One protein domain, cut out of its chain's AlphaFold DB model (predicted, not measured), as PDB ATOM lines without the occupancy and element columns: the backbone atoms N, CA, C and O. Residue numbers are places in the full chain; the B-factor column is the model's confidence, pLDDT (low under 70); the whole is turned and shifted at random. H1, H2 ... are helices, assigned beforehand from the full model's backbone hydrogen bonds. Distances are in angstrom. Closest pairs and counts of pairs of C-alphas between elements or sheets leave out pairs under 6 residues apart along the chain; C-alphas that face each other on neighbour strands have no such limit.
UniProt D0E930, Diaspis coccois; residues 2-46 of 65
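AT A GLANCE: This is residues 2 to 46 of the 65 residues of a protein of Diaspis coccois (UniProt D0E930). One long helix, H1, makes most of the length, and from its end a link with no named element turns off at a corner and leads to a tiny helical turn, H2. H1 stands free along its whole run, with nothing packed on it. The 45 printed residues hold two named helices, H1 then H2, and no named strand; the class is all helix. The whole is extended, with a radius of gyration of the C-alphas of 17.5 A, and flat, spanning 49 by 27 by 13 A.

IN THESE COORDINATES: H1, residues 2 to 29, measures 40.8 A from C-alpha 2 at (-54.322, 5.576, 12.798) to C-alpha 29 at (-28.056, -24.714, 20.163). H2 is residues 42 to 45, with C-alpha 45 at (-37.201, -39.722, 5.023).

HOW THE PARTS SIT: H1 and H2 are apart, with no C-alpha of the one within 8 A of the other. In H1 every O i to N i+4 pair is within hydrogen-bond range; H2 is too short for such a pair, and its one O i to N i+3 pair is within range. Residues 38 to 43 stand free too.

THE WHOLE: The C-alphas farthest apart, those of Asn 2 and Met 46, are 49.5 A apart. The link from H1 to H2, residues 30 to 41, is long. The printed part has no cut, its mean pLDDT is 89.6, and no printed residue is under 70.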
ATOM      1  N   ASN A   2     -55.777   5.354  12.932       88.19
ATOM      2  CA  ASN A   2     -54.322   5.576  12.798       88.19
ATOM      3  C   ASN A   2     -53.499   5.022  13.972       88.19
ATOM      4  O   ASN A   2     -52.529   4.315  13.745       88.19
ATOM      5  N   ASN A   3     -53.941   5.246  15.214       92.44
ATOM      6  CA  ASN A   3     -53.251   4.705  16.394       92.44
ATOM      7  C   ASN A   3     -53.324   3.172  16.474       92.44
ATOM      8  O   ASN A   3     -52.416   2.529  16.982       92.44
ATOM      9  N   LEU A   4     -54.398   2.571  15.952       94.06
ATOM     10  CA  LEU A   4     -54.511   1.113  15.877       94.06
ATOM     11  C   LEU A   4     -53.586   0.557  14.784       94.06
ATOM     12  O   LEU A   4     -52.916  -0.448  14.989       94.06
ATOM     13  N   SER A   5     -53.512   1.248  13.645       89.31
ATOM     14  CA  SER A   5     -52.603   0.911  12.551       89.31
ATOM     15  C   SER A   5     -51.137   1.030  12.972       89.31
ATOM     16  O   SER A   5     -50.341   0.162  12.625       89.31
ATOM     17  N   SER A   6     -50.769   2.063  13.738       91.88
ATOM     18  CA  SER A   6     -49.395   2.237  14.220       91.88
ATOM     19  C   SER A   6     -49.015   1.167  15.246       91.88
ATOM     20  O   SER A   6     -47.938   0.577  15.139       91.88
ATOM     21  N   LEU A   7     -49.924   0.821  16.166       94.06
ATOM     22  CA  LEU A   7     -49.744  -0.317  17.074       94.06
ATOM     23  C   LEU A   7     -49.555  -1.629  16.298       94.06
ATOM     24  O   LEU A   7     -48.641  -2.392  16.603       94.06
ATOM     25  N   GLY A   8     -50.352  -1.859  15.250       93.75
ATOM     26  CA  GLY A   8     -50.210  -3.017  14.365       93.75
ATOM     27  C   GLY A   8     -48.844  -3.083  13.678       93.75
ATOM     28  O   GLY A   8     -48.204  -4.131  13.693       93.75
ATOM     29  N   SER A   9     -48.351  -1.960  13.142       92.56
ATOM     30  CA  SER A   9     -47.022  -1.908  12.514       92.56
ATOM     31  C   SER A   9     -45.874  -2.158  13.493       92.56
ATOM     32  O   SER A   9     -44.873  -2.767  13.128       92.56
ATOM     33  N   MET A  10     -46.017  -1.743  14.755       95.31
ATOM     34  CA  MET A  10     -44.993  -2.031  15.757       95.31
ATOM     35  C   MET A  10     -44.950  -3.530  16.080       95.31
ATOM     36  O   MET A  10     -43.873  -4.108  16.213       95.31
ATOM     37  N   MET A  11     -46.116  -4.181  16.141       95.50
ATOM     38  CA  MET A  11     -46.198  -5.623  16.377       95.50
ATOM     39  C   MET A  11     -45.575  -6.438  15.241       95.50
ATOM     40  O   MET A  11     -44.854  -7.395  15.515       95.50
ATOM     41  N   THR A  12     -45.784  -6.064  13.973       95.31
ATOM     42  CA  THR A  12     -45.183  -6.794  12.839       95.31
ATOM     43  C   THR A  12     -43.660  -6.726  12.850       95.31
ATOM     44  O   THR A  12     -43.004  -7.741  12.621       95.31
ATOM     45  N   ILE A  13     -43.092  -5.569  13.195       96.88
ATOM     46  CA  ILE A  13     -41.643  -5.410  13.348       96.88
ATOM     47  C   ILE A  13     -41.123  -6.307  14.481       96.88
ATOM     48  O   ILE A  13     -40.131  -7.015  14.302       96.88
ATOM     49  N   MET A  14     -41.821  -6.350  15.620       96.62
ATOM     50  CA  MET A  14     -41.442  -7.232  16.729       96.62
ATOM     51  C   MET A  14     -41.512  -8.717  16.354       96.62
ATOM     52  O   MET A  14     -40.616  -9.475  16.721       96.62
ATOM     53  N   PHE A  15     -42.512  -9.144  15.576       96.38
ATOM     54  CA  PHE A  15     -42.588 -10.528  15.100       96.38
ATOM     55  C   PHE A  15     -41.391 -10.917  14.231       96.38
ATOM     56  O   PHE A  15     -40.870 -12.022  14.379       96.38
ATOM     57  N   ILE A  16     -40.911 -10.009  13.378       97.62
ATOM     58  CA  ILE A  16     -39.719 -10.255  12.557       97.62
ATOM     59  C   ILE A  16     -38.485 -10.425  13.451       97.62
ATOM     60  O   ILE A  16     -37.712 -11.360  13.250       97.62
ATOM     61  N   PHE A  17     -38.312  -9.579  14.470       97.62
ATOM     62  CA  PHE A  17     -37.183  -9.712  15.394       97.62
ATOM     63  C   PHE A  17     -37.217 -11.023  16.185       97.62
ATOM     64  O   PHE A  17     -36.187 -11.684  16.306       97.62
ATOM     65  N   ILE A  18     -38.391 -11.437  16.669       97.50
ATOM     66  CA  ILE A  18     -38.552 -12.724  17.358       97.50
ATOM     67  C   ILE A  18     -38.223 -13.879  16.408       97.50
ATOM     68  O   ILE A  18     -37.514 -14.807  16.787       97.50
ATOM     69  N   PHE A  19     -38.687 -13.808  15.160       96.88
ATOM     70  CA  PHE A  19     -38.397 -14.822  14.155       96.88
ATOM     71  C   PHE A  19     -36.890 -14.945  13.879       96.88
ATOM     72  O   PHE A  19     -36.347 -16.050  13.895       96.88
ATOM     73  N   LEU A  20     -36.192 -13.820  13.703       97.56
ATOM     74  CA  LEU A  20     -34.740 -13.805  13.507       97.56
ATOM     75  C   LEU A  20     -33.990 -14.357  14.726       97.56
ATOM     76  O   LEU A  20     -33.043 -15.127  14.567       97.56
ATOM     77  N   TYR A  21     -34.430 -14.006  15.936       97.38
ATOM     78  CA  TYR A  21     -33.838 -14.525  17.165       97.38
ATOM     79  C   TYR A  21     -34.002 -16.045  17.287       97.38
ATOM     80  O   TYR A  21     -33.034 -16.736  17.592       97.38
ATOM     81  N   LEU A  22     -35.189 -16.580  16.982       96.81
ATOM     82  CA  LEU A  22     -35.443 -18.024  16.989       96.81
ATOM     83  C   LEU A  22     -34.551 -18.763  15.986       96.81
ATOM     84  O   LEU A  22     -33.978 -19.796  16.319       96.81
ATOM     85  N   MET A  23     -34.382 -18.219  14.778       95.50
ATOM     86  CA  MET A  23     -33.479 -18.803  13.782       95.50
ATOM     87  C   MET A  23     -32.034 -18.851  14.294       95.50
ATOM     88  O   MET A  23     -31.370 -19.881  14.179       95.50
ATOM     89  N   MET A  24     -31.557 -17.764  14.907       96.00
ATOM     90  CA  MET A  24     -30.212 -17.708  15.483       96.00
ATOM     91  C   MET A  24     -30.030 -18.675  16.661       96.00
ATOM     92  O   MET A  24     -29.016 -19.369  16.735       96.00
ATOM     93  N   GLU A  25     -31.012 -18.775  17.556       96.62
ATOM     94  CA  GLU A  25     -30.968 -19.691  18.703       96.62
ATOM     95  C   GLU A  25     -30.902 -21.157  18.257       96.62
ATOM     96  O   GLU A  25     -30.095 -21.933  18.777       96.62
ATOM     97  N   MET A  26     -31.678 -21.526  17.237       92.44
ATOM     98  CA  MET A  26     -31.673 -22.879  16.679       92.44
ATOM     99  C   MET A  26     -30.332 -23.237  16.021       92.44
ATOM    100  O   MET A  26     -29.874 -24.375  16.147       92.44
ATOM    101  N   LEU A  27     -29.666 -22.275  15.369       91.25
ATOM    102  CA  LEU A  27     -28.332 -22.478  14.788       91.25
ATOM    103  C   LEU A  27     -27.255 -22.689  15.867       91.25
ATOM    104  O   LEU A  27     -26.390 -23.554  15.713       91.25
ATOM    105  N   ILE A  28     -27.309 -21.929  16.966       94.88
ATOM    106  CA  ILE A  28     -26.315 -22.001  18.051       94.88
ATOM    107  C   ILE A  28     -26.499 -23.268  18.896       94.88
ATOM    108  O   ILE A  28     -25.518 -23.926  19.245       94.88
ATOM    109  N   SER A  29     -27.744 -23.633  19.216       90.50
ATOM    110  CA  SER A  29     -28.056 -24.714  20.163       90.50
ATOM    111  C   SER A  29     -27.820 -26.132  19.620       90.50
ATOM    112  O   SER A  29     -27.846 -27.084  20.401       90.50
ATOM    113  N   LYS A  30     -27.563 -26.298  18.309       83.88
ATOM    114  CA  LYS A  30     -27.244 -27.587  17.646       83.88
ATOM    115  C   LYS A  30     -28.168 -28.743  18.074       83.88
ATOM    116  O   LYS A  30     -27.717 -29.865  18.320       83.88
ATOM    117  N   ARG A  31     -29.471 -28.471  18.197       85.56
ATOM    118  CA  ARG A  31     -30.464 -29.455  18.658       85.56
ATOM    119  C   ARG A  31     -30.561 -30.629  17.681       85.56
ATOM    120  O   ARG A  31     -30.589 -30.443  16.468       85.56
ATOM    121  N   LYS A  32     -30.655 -31.850  18.217       82.25
ATOM    122  CA  LYS A  32     -30.912 -33.061  17.423       82.25
ATOM    123  C   LYS A  32     -32.409 -33.210  17.150       82.25
ATOM    124  O   LYS A  32     -33.223 -33.007  18.049       82.25
ATOM    125  N   ILE A  33     -32.762 -33.625  15.936       86.00
ATOM    126  CA  ILE A  33     -34.135 -34.000  15.578       86.00
ATOM    127  C   ILE A  33     -34.430 -35.368  16.210       86.00
ATOM    128  O   ILE A  33     -33.773 -36.351  15.879       86.00
ATOM    129  N   MET A  34     -35.379 -35.435  17.151       79.88
ATOM    130  CA  MET A  34     -35.737 -36.692  17.837       79.88
ATOM    131  C   MET A  34     -36.706 -37.567  17.030       79.88
ATOM    132  O   MET A  34     -36.727 -38.780  17.207       79.88
ATOM    133  N   LEU A  35     -37.519 -36.963  16.158       78.81
ATOM    134  CA  LEU A  35     -38.539 -37.649  15.365       78.81
ATOM    135  C   LEU A  35     -38.585 -37.052  13.959       78.81
ATOM    136  O   LEU A  35     -38.759 -35.842  13.809       78.81
ATOM    137  N   ASN A  36     -38.487 -37.903  12.937       78.38
ATOM    138  CA  ASN A  36     -38.742 -37.497  11.557       78.38
ATOM    139  C   ASN A  36     -40.245 -37.536  11.247       78.38
ATOM    140  O   ASN A  36     -40.983 -38.409  11.716       78.38
ATOM    141  N   LEU A  37     -40.691 -36.596  10.411       80.88
ATOM    142  CA  LEU A  37     -42.052 -36.556   9.884       80.88
ATOM    143  C   LEU A  37     -42.294 -37.776   8.987       80.88
ATOM    144  O   LEU A  37     -41.595 -37.982   7.995       80.88
ATOM    145  N   LYS A  38     -43.325 -38.569   9.297       72.31
ATOM    146  CA  LYS A  38     -43.789 -39.652   8.418       72.31
ATOM    147  C   LYS A  38     -44.555 -39.053   7.239       72.31
ATOM    148  O   LYS A  38     -45.780 -38.987   7.267       72.31
ATOM    149  N   SER A  39     -43.837 -38.596   6.220       79.94
ATOM    150  CA  SER A  39     -44.437 -38.120   4.972       79.94
ATOM    151  C   SER A  39     -44.098 -39.048   3.801       79.94
ATOM    152  O   SER A  39     -43.166 -39.856   3.855       79.94
ATOM    153  N   ASN A  40     -44.905 -38.972   2.740       78.62
ATOM    154  CA  ASN A  40     -44.722 -39.809   1.554       78.62
ATOM    155  C   ASN A  40     -43.602 -39.298   0.629       78.62
ATOM    156  O   ASN A  40     -43.189 -40.015  -0.278       78.62
ATOM    157  N   ASN A  41     -43.098 -38.080   0.851       82.56
ATOM    158  CA  ASN A  41     -42.033 -37.517   0.030       82.56
ATOM    159  C   ASN A  41     -40.655 -37.943   0.562       82.56
ATOM    160  O   ASN A  41     -40.428 -37.978   1.773       82.56
ATOM    161  N   ASN A  42     -39.740 -38.283  -0.347       81.88
ATOM    162  CA  ASN A  42     -38.462 -38.901   0.012       81.88
ATOM    163  C   ASN A  42     -37.551 -37.964   0.814       81.88
ATOM    164  O   ASN A  42     -36.813 -38.414   1.682       81.88
ATOM    165  N   GLU A  43     -37.651 -36.658   0.576       79.94
ATOM    166  CA  GLU A  43     -36.858 -35.634   1.266       79.94
ATOM    167  C   GLU A  43     -36.992 -35.722   2.793       79.94
ATOM    168  O   GLU A  43     -36.003 -35.621   3.513       79.94
ATOM    169  N   TRP A  44     -38.192 -36.019   3.300       81.50
ATOM    170  CA  TRP A  44     -38.455 -36.098   4.742       81.50
ATOM    171  C   TRP A  44     -38.047 -37.426   5.380       81.50
ATOM    172  O   TRP A  44     -38.018 -37.531   6.608       81.50
ATOM    173  N   LYS A  45     -37.733 -38.435   4.561       82.44
ATOM    174  CA  LYS A  45     -37.201 -39.722   5.023       82.44
ATOM    175  C   LYS A  45     -35.684 -39.691   5.186       82.44
ATOM    176  O   LYS A  45     -35.148 -40.552   5.878       82.44
ATOM    177  N   MET A  46     -35.006 -38.715   4.582       85.44
ATOM    178  CA  MET A  46     -33.555 -38.589   4.658       85.44
ATOM    179  C   MET A  46     -33.082 -38.095   6.029       85.44
ATOM    180  O   MET A  46     -33.832 -37.518   6.822       85.44
TER     181      MET A  46